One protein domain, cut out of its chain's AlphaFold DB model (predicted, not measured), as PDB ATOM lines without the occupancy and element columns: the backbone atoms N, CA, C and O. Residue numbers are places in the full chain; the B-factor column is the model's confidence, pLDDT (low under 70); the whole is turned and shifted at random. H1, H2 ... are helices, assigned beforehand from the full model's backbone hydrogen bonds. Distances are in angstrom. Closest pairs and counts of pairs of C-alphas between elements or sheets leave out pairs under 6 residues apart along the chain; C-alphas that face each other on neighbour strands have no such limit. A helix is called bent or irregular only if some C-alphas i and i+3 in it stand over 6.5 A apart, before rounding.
ATOM      1  N   ALA A   2     145.515 204.974 150.117       89.25
ATOM      2  CA  ALA A   2     146.789 204.535 150.710       89.25
ATOM      3  C   ALA A   2     148.010 204.742 149.792       89.25
ATOM      4  O   ALA A   2     148.939 205.435 150.177       89.25
ATOM      5  N   ALA A   3     147.957 204.270 148.540       92.75
ATOM      6  CA  ALA A   3     149.057 204.420 147.579       92.75
ATOM      7  C   ALA A   3     149.486 205.888 147.353       92.75
ATOM      8  O   ALA A   3     150.674 206.189 147.293       92.75
ATOM      9  N   ILE A   4     148.526 206.818 147.273       94.75
ATOM     10  CA  ILE A   4     148.805 208.249 147.068       94.75
ATOM     11  C   ILE A   4     149.436 208.858 148.321       94.75
ATOM     12  O   ILE A   4     150.424 209.576 148.203       94.75
ATOM     13  N   VAL A   5     148.886 208.565 149.504       95.44
ATOM     14  CA  VAL A   5     149.418 209.072 150.779       95.44
ATOM     15  C   VAL A   5     150.845 208.572 150.979       95.44
ATOM     16  O   VAL A   5     151.746 209.376 151.201       95.44
ATOM     17  N   THR A   6     151.080 207.271 150.794       95.75
ATOM     18  CA  THR A   6     152.419 206.678 150.860       95.75
ATOM     19  C   THR A   6     153.366 207.332 149.853       95.75
ATOM     20  O   THR A   6     154.455 207.751 150.231       95.75
ATOM     21  N   GLY A   7     152.949 207.502 148.594       96.44
ATOM     22  CA  GLY A   7     153.767 208.162 147.575       96.44
ATOM     23  C   GLY A   7     154.114 209.616 147.917       96.44
ATOM     24  O   GLY A   7     155.242 210.051 147.696       96.44
ATOM     25  N   GLN A   8     153.173 210.373 148.484       96.62
ATOM     26  CA  GLN A   8     153.413 211.752 148.916       96.62
ATOM     27  C   GLN A   8     154.380 211.830 150.101       96.62
ATOM     28  O   GLN A   8     155.260 212.691 150.091       96.62
ATOM     29  N   LEU A   9     154.246 210.926 151.077       96.88
ATOM     30  CA  LEU A   9     155.165 210.827 152.212       96.88
ATOM     31  C   LEU A   9     156.580 210.480 151.744       96.88
ATOM     32  O   LEU A   9     157.519 211.183 152.102       96.88
ATOM     33  N   ILE A  10     156.729 209.473 150.876       97.00
ATOM     34  CA  ILE A  10     158.031 209.090 150.310       97.00
ATOM     35  C   ILE A  10     158.664 210.263 149.561       97.00
ATOM     36  O   ILE A  10     159.846 210.536 149.734       97.00
ATOM     37  N   ARG A  11     157.889 210.985 148.746       96.50
ATOM     38  CA  ARG A  11     158.400 212.137 147.993       96.50
ATOM     39  C   ARG A  11     158.860 213.279 148.907       96.50
ATOM     40  O   ARG A  11     159.816 213.963 148.567       96.50
ATOM     41  N   GLY A  12     158.149 213.528 150.005       97.00
ATOM     42  CA  GLY A  12     158.446 214.639 150.913       97.00
ATOM     43  C   GLY A  12     159.529 214.335 151.948       97.00
ATOM     44  O   GLY A  12     160.278 215.234 152.312       97.00
ATOM     45  N   LEU A  13     159.598 213.090 152.424       96.81
ATOM     46  CA  LEU A  13     160.426 212.688 153.566       96.81
ATOM     47  C   LEU A  13     161.557 211.724 153.189       96.81
ATOM     48  O   LEU A  13     162.512 211.594 153.942       96.81
ATOM     49  N   GLY A  14     161.456 211.049 152.044       96.44
ATOM     50  CA  GLY A  14     162.301 209.910 151.698       96.44
ATOM     51  C   GLY A  14     161.685 208.580 152.140       96.44
ATOM     52  O   GLY A  14     160.947 208.497 153.124       96.44
ATOM     53  N   ALA A  15     161.972 207.512 151.389       96.25
ATOM     54  CA  ALA A  15     161.469 206.169 151.695       96.25
ATOM     55  C   ALA A  15     162.020 205.614 153.019       96.25
ATOM     56  O   ALA A  15     161.391 204.755 153.625       96.25
ATOM     57  N   ASP A  16     163.161 206.120 153.481       96.44
ATOM     58  CA  ASP A  16     163.851 205.749 154.718       96.44
ATOM     59  C   ASP A  16     163.262 206.404 155.986       96.44
ATOM     60  O   ASP A  16     163.625 206.035 157.107       96.44
ATOM     61  N   HIS A  17     162.334 207.353 155.818       96.56
ATOM     62  CA  HIS A  17     161.661 208.086 156.898       96.56
ATOM     63  C   HIS A  17     160.182 207.706 157.068       96.56
ATOM     64  O   HIS A  17     159.488 208.262 157.919       96.56
ATOM     65  N   VAL A  18     159.681 206.753 156.279       96.75
ATOM     66  CA  VAL A  18     158.286 206.295 156.333       96.75
ATOM     67  C   VAL A  18     158.224 204.923 156.994       96.75
ATOM     68  O   VAL A  18     158.871 203.984 156.543       96.75
ATOM     69  N   CYS A  19     157.425 204.786 158.048       96.31
ATOM     70  CA  CYS A  19     157.218 203.514 158.743       96.31
ATOM     71  C   CYS A  19     155.799 202.993 158.504       96.31
ATOM     72  O   CYS A  19     154.868 203.772 158.288       96.31
ATOM     73  N   TRP A  20     155.632 201.675 158.570       95.44
ATOM     74  CA  TRP A  20     154.333 201.019 158.486       95.44
ATOM     75  C   TRP A  20     153.986 200.278 159.779       95.44
ATOM     76  O   TRP A  20     154.860 199.756 160.470       95.44
ATOM     77  N   GLY A  21     152.691 200.235 160.085       92.75
ATOM     78  CA  GLY A  21     152.107 199.522 161.214       92.75
ATOM     79  C   GLY A  21     150.614 199.296 160.978       92.75
ATOM     80  O   GLY A  21     149.981 200.020 160.212       92.75
ATOM     81  N   THR A  22     150.063 198.261 161.603       91.31
ATOM     82  CA  THR A  22     148.706 197.761 161.327       91.31
ATOM     83  C   THR A  22     147.637 198.374 162.220       91.31
ATOM     84  O   THR A  22     146.466 198.366 161.841       91.31
ATOM     85  N   ASP A  23     148.050 198.848 163.402       89.81
ATOM     86  CA  ASP A  23     147.176 199.250 164.515       89.81
ATOM     87  C   ASP A  23     146.071 198.211 164.813       89.81
ATOM     88  O   ASP A  23     144.943 198.514 165.197       89.81
ATOM     89  N   ALA A  24     146.381 196.934 164.568       86.62
ATOM     90  CA  ALA A  24     145.427 195.841 164.678       86.62
ATOM     91  C   ALA A  24     145.458 195.257 166.093       86.62
ATOM     92  O   ALA A  24     146.321 194.447 166.423       86.62
ATOM     93  N   ILE A  25     144.494 195.664 166.918       85.94
ATOM     94  CA  ILE A  25     144.252 195.072 168.246       85.94
ATOM     95  C   ILE A  25     143.057 194.112 168.193       85.94
ATOM     96  O   ILE A  25     143.095 193.015 168.744       85.94
ATOM     97  N   TRP A  26     141.987 194.523 167.509       82.81
ATOM     98  CA  TRP A  26     140.661 193.911 167.637       82.81
ATOM     99  C   TRP A  26     140.332 192.866 166.568       82.81
ATOM    100  O   TRP A  26     139.462 192.027 166.774       82.81
ATOM    101  N   THR A  27     141.000 192.910 165.414       78.56
ATOM    102  CA  THR A  27     140.621 192.149 164.208       78.56
ATOM    103  C   THR A  27     141.446 190.878 163.993       78.56
ATOM    104  O   THR A  27     141.389 190.269 162.926       78.56
ATOM    105  N   GLY A  28     142.186 190.443 165.015       84.50
ATOM    106  CA  GLY A  28     143.045 189.265 164.948       84.50
ATOM    107  C   GLY A  28     144.325 189.518 164.152       84.50
ATOM    108  O   GLY A  28     144.893 190.608 164.191       84.50
ATOM    109  N   SER A  29     144.812 188.487 163.455       88.19
ATOM    110  CA  SER A  29     146.083 188.565 162.729       88.19
ATOM    111  C   SER A  29     146.015 189.586 161.582       88.19
ATOM    112  O   SER A  29     145.166 189.447 160.694       88.19
ATOM    113  N   PRO A  30     146.943 190.558 161.508       92.62
ATOM    114  CA  PRO A  30     146.967 191.564 160.448       92.62
ATOM    115  C   PRO A  30     147.560 191.041 159.124       92.62
ATOM    116  O   PRO A  30     148.095 191.804 158.315       92.62
ATOM    117  N   GLN A  31     147.494 189.730 158.886       92.44
ATOM    118  CA  GLN A  31     148.065 189.080 157.705       92.44
ATOM    119  C   GLN A  31     147.541 189.702 156.403       92.44
ATOM    120  O   GLN A  31     148.322 190.047 155.517       92.44
ATOM    121  N   TRP A  32     146.235 189.956 156.328       91.75
ATOM    122  CA  TRP A  32     145.615 190.585 155.161       91.75
ATOM    123  C   TRP A  32     146.110 192.026 154.925       91.75
ATOM    124  O   TRP A  32     146.231 192.453 153.780       91.75
ATOM    125  N   GLN A  33     146.452 192.782 155.978       93.81
ATOM    126  CA  GLN A  33     147.035 194.127 155.841       93.81
ATOM    127  C   GLN A  33     148.477 194.055 155.328       93.81
ATOM    128  O   GLN A  33     148.893 194.902 154.536       93.81
ATOM    129  N   THR A  34     149.229 193.029 155.741       94.31
ATOM    130  CA  THR A  34     150.583 192.760 155.233       94.31
ATOM    131  C   THR A  34     150.548 192.434 153.739       94.31
ATOM    132  O   THR A  34     151.337 192.968 152.960       94.31
ATOM    133  N   GLU A  35     149.598 191.602 153.317       95.31
ATOM    134  CA  GLU A  35     149.362 191.292 151.903       95.31
ATOM    135  C   GLU A  35     148.920 192.529 151.119       95.31
ATOM    136  O   GLU A  35     149.450 192.798 150.043       95.31
ATOM    137  N   ALA A  36     148.027 193.345 151.687       94.44
ATOM    138  CA  ALA A  36     147.591 194.590 151.067       94.44
ATOM    139  C   ALA A  36     148.755 195.564 150.830       94.44
ATOM    140  O   ALA A  36     148.827 196.152 149.753       94.44
ATOM    141  N   LEU A  37     149.690 195.712 151.780       95.25
ATOM    142  CA  LEU A  37     150.896 196.527 151.582       95.25
ATOM    143  C   LEU A  37     151.773 195.973 150.451       95.25
ATOM    144  O   LEU A  37     152.247 196.733 149.606       95.25
ATOM    145  N   ARG A  38     151.982 194.654 150.413       95.19
ATOM    146  CA  ARG A  38     152.799 193.999 149.380       95.19
ATOM    147  C   ARG A  38     152.212 194.188 147.983       95.19
ATOM    148  O   ARG A  38     152.957 194.485 147.049       95.19
ATOM    149  N   CYS A  39     150.890 194.101 147.862       95.75
ATOM    150  CA  CYS A  39     150.150 194.333 146.622       95.75
ATOM    151  C   CYS A  39     149.972 195.821 146.277       95.75
ATOM    152  O   CYS A  39     149.587 196.141 145.154       95.75
ATOM    153  N   LEU A  40     150.224 196.741 147.216       95.56
ATOM    154  CA  LEU A  40     149.992 198.169 147.019       95.56
ATOM    155  C   LEU A  40     150.918 198.721 145.936       95.56
ATOM    156  O   LEU A  40     152.137 198.654 146.060       95.56
ATOM    157  N   GLU A  41     150.351 199.329 144.903       96.44
ATOM    158  CA  GLU A  41     151.105 200.014 143.854       96.44
ATOM    159  C   GLU A  41     150.414 201.332 143.504       96.44
ATOM    160  O   GLU A  41     149.202 201.481 143.696       96.44
ATOM    161  N   ILE A  42     151.181 202.309 143.021       96.12
ATOM    162  CA  ILE A  42     150.637 203.579 142.537       96.12
ATOM    163  C   ILE A  42     150.369 203.423 141.035       96.12
ATOM    164  O   ILE A  42     151.316 203.262 140.273       96.12
ATOM    165  N   PRO A  43     149.112 203.502 140.561       95.38
ATOM    166  CA  PRO A  43     148.808 203.471 139.129       95.38
ATOM    167  C   PRO A  43     149.554 204.555 138.337       95.38
ATOM    168  O   PRO A  43     149.641 205.698 138.795       95.38
ATOM    169  N   GLU A  44     150.002 204.250 137.115       96.06
ATOM    170  CA  GLU A  44     150.783 205.177 136.270       96.06
ATOM    171  C   GLU A  44     150.116 206.541 136.058       96.06
ATOM    172  O   GLU A  44     150.782 207.575 136.012       96.06
ATOM    173  N   ILE A  45     148.786 206.567 135.946       96.19
ATOM    174  CA  ILE A  45     148.020 207.810 135.788       96.19
ATOM    175  C   ILE A  45     148.256 208.738 136.987       96.19
ATOM    176  O   ILE A  45     148.436 209.944 136.822       96.19
ATOM    177  N   LEU A  46     148.288 208.177 138.198       95.19
ATOM    178  CA  LEU A  46     148.524 208.926 139.429       95.19
ATOM    179  C   LEU A  46     150.002 209.289 139.590       95.19
ATOM    180  O   LEU A  46     150.293 210.395 140.043       95.19
ATOM    181  N   GLN A  47     150.917 208.417 139.157       96.12
ATOM    182  CA  GLN A  47     152.344 208.735 139.081       96.12
ATOM    183  C   GLN A  47     152.582 209.979 138.219       96.12
ATOM    184  O   GLN A  47     153.170 210.947 138.695       96.12
ATOM    185  N   LYS A  48     152.041 210.008 136.993       96.44
ATOM    186  CA  LYS A  48     152.181 211.139 136.058       96.44
ATOM    187  C   LYS A  48     151.505 212.405 136.580       96.44
ATOM    188  O   LYS A  48     152.106 213.473 136.561       96.44
ATOM    189  N   LYS A  49     150.271 212.290 137.082       95.81
ATOM    190  CA  LYS A  49     149.491 213.441 137.564       95.81
ATOM    191  C   LYS A  49     150.125 214.122 138.779       95.81
ATOM    192  O   LYS A  49     150.010 215.336 138.915       95.81
ATOM    193  N   TYR A  50     150.753 213.351 139.665       94.44
ATOM    194  CA  TYR A  50     151.260 213.854 140.943       94.44
ATOM    195  C   TYR A  50     152.787 213.783 141.076       94.44
ATOM    196  O   TYR A  50     153.305 214.099 142.145       94.44
ATOM    197  N   GLY A  51     153.517 213.389 140.029       94.81
ATOM    198  CA  GLY A  51     154.973 213.229 140.064       94.81
ATOM    199  C   GLY A  51     155.431 212.230 141.130       94.81
ATOM    200  O   GLY A  51     156.357 212.520 141.887       94.81
ATOM    201  N   LEU A  52     154.724 211.105 141.262       96.44
ATOM    202  CA  LEU A  52     155.033 210.056 142.240       96.44
ATOM    203  C   LEU A  52     155.826 208.933 141.576       96.44
ATOM    204  O   LEU A  52     155.581 208.607 140.418       96.44
ATOM    205  N   GLN A  53     156.743 208.330 142.326       96.00
ATOM    206  CA  GLN A  53     157.488 207.148 141.893       96.00
ATOM    207  C   GLN A  53     156.693 205.869 142.197       96.00
ATOM    208  O   GLN A  53     155.926 205.868 143.163       96.00
ATOM    209  N   PRO A  54     156.861 204.789 141.414       96.56
ATOM    210  CA  PRO A  54     156.284 203.489 141.748       96.56
ATOM    211  C   PRO A  54     156.815 202.974 143.093       96.56
ATOM    212  O   PRO A  54     157.954 203.253 143.474       96.56
ATOM    213  N   LEU A  55     155.998 202.195 143.804       95.69
ATOM    214  CA  LEU A  55     156.409 201.526 145.043       95.69
ATOM    215  C   LEU A  55     157.233 200.264 144.753       95.69
ATOM    216  O   LEU A  55     158.102 199.905 145.546       95.69
ATOM    217  N   GLY A  56     156.984 199.613 143.615       95.12
ATOM    218  CA  GLY A  56     157.767 198.494 143.111       95.12
ATOM    219  C   GLY A  56     157.313 197.132 143.638       95.12
ATOM    220  O   GLY A  56     156.199 196.951 144.139       95.12
ATOM    221  N   LEU A  57     158.196 196.140 143.499       96.62
ATOM    222  CA  LEU A  57     157.934 194.755 143.902       96.62
ATOM    223  C   LEU A  57     157.612 194.645 145.397       96.62
ATOM    224  O   LEU A  57     158.069 195.459 146.196       96.62
ATOM    225  N   ALA A  58     156.843 193.618 145.769       94.56
ATOM    226  CA  ALA A  58     156.420 193.347 147.147       94.56
ATOM    227  C   ALA A  58     157.586 193.294 148.154       94.56
ATOM    228  O   ALA A  58     157.430 193.718 149.297       94.56
ATOM    229  N   ASP A  59     158.732 192.791 147.707       94.94
ATOM    230  CA  ASP A  59     160.012 192.648 148.404       94.94
ATOM    231  C   ASP A  59     161.086 193.615 147.869       94.94
ATOM    232  O   ASP A  59     162.275 193.466 148.145       94.94
ATOM    233  N   GLY A  60     160.675 194.632 147.106       96.06
ATOM    234  CA  GLY A  60     161.557 195.680 146.611       96.06
ATOM    235  C   GLY A  60     162.062 196.598 147.731       96.06
ATOM    236  O   GLY A  60     161.455 196.674 148.804       96.06
ATOM    237  N   PRO A  61     163.134 197.371 147.478       96.12
ATOM    238  CA  PRO A  61     163.820 198.153 148.508       96.12
ATOM    239  C   PRO A  61     162.908 199.171 149.207       96.12
ATOM    240  O   PRO A  61     162.982 199.329 150.418       96.12
ATOM    241  N   VAL A  62     161.989 199.819 148.478       96.62
ATOM    242  CA  VAL A  62     161.042 200.789 149.060       96.62
ATOM    243  C   VAL A  62     160.069 200.109 150.024       96.62
ATOM    244  O   VAL A  62     159.862 200.587 151.138       96.62
ATOM    245  N   LYS A  63     159.468 198.983 149.618       96.38
ATOM    246  CA  LYS A  63     158.499 198.268 150.457       96.38
ATOM    247  C   LYS A  63     159.174 197.576 151.634       96.38
ATOM    248  O   LYS A  63     158.616 197.618 152.724       96.38
ATOM    249  N   MET A  64     160.369 197.016 151.455       96.12
ATOM    250  CA  MET A  64     161.158 196.432 152.547       96.12
ATOM    251  C   MET A  64     161.566 197.482 153.585       96.12
ATOM    252  O   MET A  64     161.370 197.255 154.785       96.12
ATOM    253  N   ALA A  65     162.017 198.658 153.130       96.19
ATOM    254  CA  ALA A  65     162.336 199.782 154.003       96.19
ATOM    255  C   ALA A  65     161.141 200.165 154.885       96.19
ATOM    256  O   ALA A  65     161.229 200.160 156.115       96.19
ATOM    257  N   ILE A  66     159.991 200.405 154.251       96.75
ATOM    258  CA  ILE A  66     158.763 200.845 154.920       96.75
ATOM    259  C   ILE A  66     158.170 199.757 155.822       96.75
ATOM    260  O   ILE A  66     157.681 200.061 156.912       96.75
ATOM    261  N   PHE A  67     158.198 198.498 155.379       95.88
ATOM    262  CA  PHE A  67     157.600 197.378 156.102       95.88
ATOM    263  C   PHE A  67     158.329 197.076 157.411       95.88
ATOM    264  O   PHE A  67     157.679 196.724 158.395       95.88
ATOM    265  N   GLY A  68     159.658 197.220 157.450       94.62
ATOM    266  CA  GLY A  68     160.410 196.860 158.649       94.62
ATOM    267  C   GLY A  68     161.782 197.497 158.814       94.62
ATOM    268  O   GLY A  68     162.133 197.809 159.948       94.62
ATOM    269  N   GLU A  69     162.564 197.721 157.756       95.50
ATOM    270  CA  GLU A  69     163.979 198.107 157.933       95.50
ATOM    271  C   GLU A  69     164.142 199.513 158.540       95.50
ATOM    272  O   GLU A  69     165.046 199.759 159.346       95.50
ATOM    273  N   ASN A  70     163.212 200.427 158.251       97.00
ATOM    274  CA  ASN A  70     163.178 201.735 158.904       97.00
ATOM    275  C   ASN A  70     162.932 201.595 160.411       97.00
ATOM    276  O   ASN A  70     163.630 202.211 161.216       97.00
ATOM    277  N   ASN A  71     162.002 200.721 160.807       96.38
ATOM    278  CA  ASN A  71     161.732 200.435 162.214       96.38
ATOM    279  C   ASN A  71     162.929 199.758 162.892       96.38
ATOM    280  O   ASN A  71     163.261 200.110 164.021       96.38
ATOM    281  N   THR A  72     163.626 198.831 162.223       95.75
ATOM    282  CA  THR A  72     164.796 198.177 162.830       95.75
ATOM    283  C   THR A  72     165.892 199.179 163.167       95.75
ATOM    284  O   THR A  72     166.507 199.076 164.226       95.75
ATOM    285  N   ARG A  73     166.084 200.197 162.319       94.44
ATOM    286  CA  ARG A  73     167.002 201.306 162.596       94.44
ATOM    287  C   ARG A  73     166.554 202.139 163.802       94.44
ATOM    288  O   ARG A  73     167.388 202.475 164.632       94.44
ATOM    289  N   LEU A  74     165.262 202.457 163.914       95.56
ATOM    290  CA  LEU A  74     164.721 203.268 165.017       95.56
ATOM    291  C   LEU A  74     164.785 202.559 166.375       95.56
ATOM    292  O   LEU A  74     165.106 203.183 167.382       95.56
ATOM    293  N   TYR A  75     164.501 201.256 166.402       95.62
ATOM    294  CA  TYR A  75     164.469 200.461 167.630       95.62
ATOM    295  C   TYR A  75     165.805 199.778 167.955       95.62
ATOM    296  O   TYR A  75     165.858 198.957 168.868       95.62
ATOM    297  N   ASN A  76     166.881 200.096 167.223       95.62
ATOM    298  CA  ASN A  76     168.187 199.438 167.345       95.62
ATOM    299  C   ASN A  76     168.091 197.901 167.269       95.62
ATOM    300  O   ASN A  76     168.815 197.185 167.962       95.62
ATOM    301  N   PHE A  77     167.181 197.392 166.438       95.50
ATOM    302  CA  PHE A  77     166.989 195.961 166.251       95.50
ATOM    303  C   PHE A  77     168.046 195.420 165.288       95.50
ATOM    304  O   PHE A  77     168.045 195.704 164.090       95.50
ATOM    305  N   THR A  78     168.980 194.652 165.833       94.19
ATOM    306  CA  THR A  78     170.175 194.189 165.128       94.19
ATOM    307  C   THR A  78     169.910 192.954 164.267       94.19
ATOM    308  O   THR A  78     168.997 192.165 164.517       94.19
ATOM    309  N   ALA A  79     170.779 192.719 163.278       90.62
ATOM    310  CA  ALA A  79     170.749 191.496 162.475       90.62
ATOM    311  C   ALA A  79     170.892 190.223 163.333       90.62
ATOM    312  O   ALA A  79     170.280 189.206 163.019       90.62
ATOM    313  N   GLN A  80     171.636 190.294 164.440       92.62
ATOM    314  CA  GLN A  80     171.798 189.171 165.361       92.62
ATOM    315  C   GLN A  80     170.528 188.886 166.174       92.62
ATOM    316  O   GLN A  80     170.170 187.729 166.378       92.62
ATOM    317  N   GLN A  81     169.796 189.922 166.594       93.19
ATOM    318  CA  GLN A  81     168.472 189.727 167.196       93.19
ATOM    319  C   GLN A  81     167.488 189.140 166.181       93.19
ATOM    320  O   GLN A  81     166.731 188.239 166.525       93.19
ATOM    321  N   ARG A  82     167.544 189.583 164.916       90.50
ATOM    322  CA  ARG A  82     166.736 189.006 163.835       90.50
ATOM    323  C   ARG A  82     167.046 187.527 163.615       90.50
ATOM    324  O   ARG A  82     166.116 186.744 163.469       90.50
ATOM    325  N   SER A  83     168.324 187.147 163.588       91.38
ATOM    326  CA  SER A  83     168.710 185.742 163.430       91.38
ATOM    327  C   SER A  83     168.302 184.900 164.635       91.38
ATOM    328  O   SER A  83     167.958 183.745 164.465       91.38
ATOM    329  N   GLY A  84     168.268 185.474 165.841       91.19
ATOM    330  CA  GLY A  84     167.795 184.779 167.041       91.19
ATOM    331  C   GLY A  84     166.320 184.355 167.001       91.19
ATOM    332  O   GLY A  84     165.931 183.489 167.777       91.19
ATOM    333  N   LEU A  85     165.506 184.918 166.098       90.31
ATOM    334  CA  LEU A  85     164.088 184.561 165.950       90.31
ATOM    335  C   LEU A  85     163.859 183.240 165.195       90.31
ATOM    336  O   LEU A  85     162.738 182.738 165.192       90.31
ATOM    337  N   THR A  86     164.868 182.678 164.516       90.06
ATOM    338  CA  THR A  86     164.681 181.441 163.730       90.06
ATOM    339  C   THR A  86     164.416 180.223 164.602       90.06
ATOM    340  O   THR A  86     163.654 179.347 164.198       90.06
ATOM    341  N   ASP A  87     165.006 180.203 165.796       90.25
ATOM    342  CA  ASP A  87     165.008 179.058 166.711       90.25
ATOM    343  C   ASP A  87     164.500 179.447 168.109       90.25
ATOM    344  O   ASP A  87     164.830 178.813 169.112       90.25
ATOM    345  N   ASP A  88     163.701 180.514 168.185       93.31
ATOM    346  CA  ASP A  88     163.123 180.979 169.439       93.31
ATOM    347  C   ASP A  88     161.996 180.057 169.952       93.31
ATOM    348  O   ASP A  88     161.596 179.061 169.333       93.31
ATOM    349  N   GLY A  89     161.455 180.389 171.128       94.31
ATOM    350  CA  GLY A  89     160.355 179.629 171.719       94.31
ATOM    351  C   GLY A  89     159.112 179.584 170.823       94.31
ATOM    352  O   GLY A  89     158.464 178.543 170.736       94.31
ATOM    353  N   ILE A  90     158.799 180.670 170.106       92.94
ATOM    354  CA  ILE A  90     157.640 180.733 169.206       92.94
ATOM    355  C   ILE A  90     157.861 179.820 167.995       92.94
ATOM    356  O   ILE A  90     156.948 179.085 167.616       92.94
ATOM    357  N   ALA A  91     159.059 179.810 167.412       92.00
ATOM    358  CA  ALA A  91     159.441 178.921 166.322       92.00
ATOM    359  C   ALA A  91     159.350 177.447 166.745       92.00
ATOM    360  O   ALA A  91     158.784 176.627 166.013       92.00
ATOM    361  N   SER A  92     159.811 177.122 167.958       93.12
ATOM    362  CA  SER A  92     159.657 175.790 168.554       93.12
ATOM    363  C   SER A  92     158.181 175.393 168.696       93.12
ATOM    364  O   SER A  92     157.772 174.338 168.202       93.12
ATOM    365  N   TYR A  93     157.342 176.262 169.271       92.38
ATOM    366  CA  TYR A  93     155.907 175.993 169.407       92.38
ATOM    367  C   TYR A  93     155.196 175.877 168.059       92.38
ATOM    368  O   TYR A  93     154.342 175.008 167.896       92.38
ATOM    369  N   LYS A  94     155.572 176.686 167.065       90.31
ATOM    370  CA  LYS A  94     155.058 176.575 165.696       90.31
ATOM    371  C   LYS A  94     155.408 175.221 165.076       90.31
ATOM    372  O   LYS A  94     154.558 174.616 164.426       90.31
ATOM    373  N   ASN A  95     156.630 174.727 165.289       91.25
ATOM    374  CA  ASN A  95     157.067 173.408 164.822       91.25
ATOM    375  C   ASN A  95     156.286 172.279 165.515       91.25
ATOM    376  O   ASN A  95     155.748 171.399 164.844       91.25
ATOM    377  N   LEU A  96     156.155 172.343 166.844       90.50
ATOM    378  CA  LEU A  96     155.353 171.396 167.626       90.50
ATOM    379  C   LEU A  96     153.890 171.386 167.173       90.50
ATOM    380  O   LEU A  96     153.325 170.316 166.956       90.50
ATOM    381  N   TYR A  97     153.294 172.563 166.963       88.69
ATOM    382  CA  TYR A  97     151.933 172.693 166.448       88.69
ATOM    383  C   TYR A  97     151.799 172.107 165.039       88.69
ATOM    384  O   TYR A  97     150.866 171.355 164.778       88.69
ATOM    385  N   GLY A  98     152.752 172.366 164.140       90.44
ATOM    386  CA  GLY A  98     152.752 171.776 162.797       90.44
ATOM    387  C   GLY A  98     152.822 170.244 162.798       90.44
ATOM    388  O   GLY A  98     152.271 169.610 161.904       90.44
ATOM    389  N   LYS A  99     153.463 169.642 163.809       89.81
ATOM    390  CA  LYS A  99     153.573 168.182 163.962       89.81
ATOM    391  C   LYS A  99     152.373 167.542 164.660       89.81
ATOM    392  O   LYS A  99     152.026 166.412 164.334       89.81
ATOM    393  N   HIS A 100     151.791 168.221 165.648       85.62
ATOM    394  CA  HIS A 100     150.869 167.593 166.604       85.62
ATOM    395  C   HIS A 100     149.552 168.354 166.820       85.62
ATOM    396  O   HIS A 100     148.644 167.821 167.446       85.62
TER     397      HIS A 100
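Overview. This is residues 2 to 100 of the 116 residues of an uncharacterized protein of Nitrosospira sp. NRS527 (UniProt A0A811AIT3). Six short helices are strung out loosely: H4 lies near the middle with H2 beside it, H1 and H3 form one end, and H5 and H6 make an arm whose residues 88 to 94 stick out. The printed 99 residues hold H1 to H6 in chain order and no named strand: all helix, loose, radius of gyration of the C-alphas 16.6 A, spans 54 by 28 by 25 A.

Along the chain. H4, residues 61 to 74, 17.3 A long, is irregular: C-alphas 67 and 70 are 7.6 A apart. H2 is residues 31 to 39, H3 44 to 50, H5 79 to 84. H1, residues 2 to 13, 16.1 A, begins at C-alpha 2 (146.789, 204.535, 150.710); H6, residues 89 to 100, 16.2 A, ends at C-alpha 100 (150.869, 167.593, 166.604).

Arrangement. H4 and H2 are close but not clearly touching; their closest C-alphas, Lys 63 and Arg 38, are 7.2 A apart. They run opposite ways at a steep tilt of 54 degrees. H1 and H3 are likewise close but not clearly touching, closest C-alphas Ile 4 and Leu 46, 7.7 A. H5 and H6 are apart. Every O i to N i+4 pair is within hydrogen-bond range in H1, H2, H3, H5 and H6; in H4, 8 of 10.

Size, cuts and confidence. The farthest C-alphas, Lys 49 and His 100, are 54.3 A apart. The printed part has no cut; the link H1 to H2 is long, 17 residues. No printed residue is under pLDDT 70.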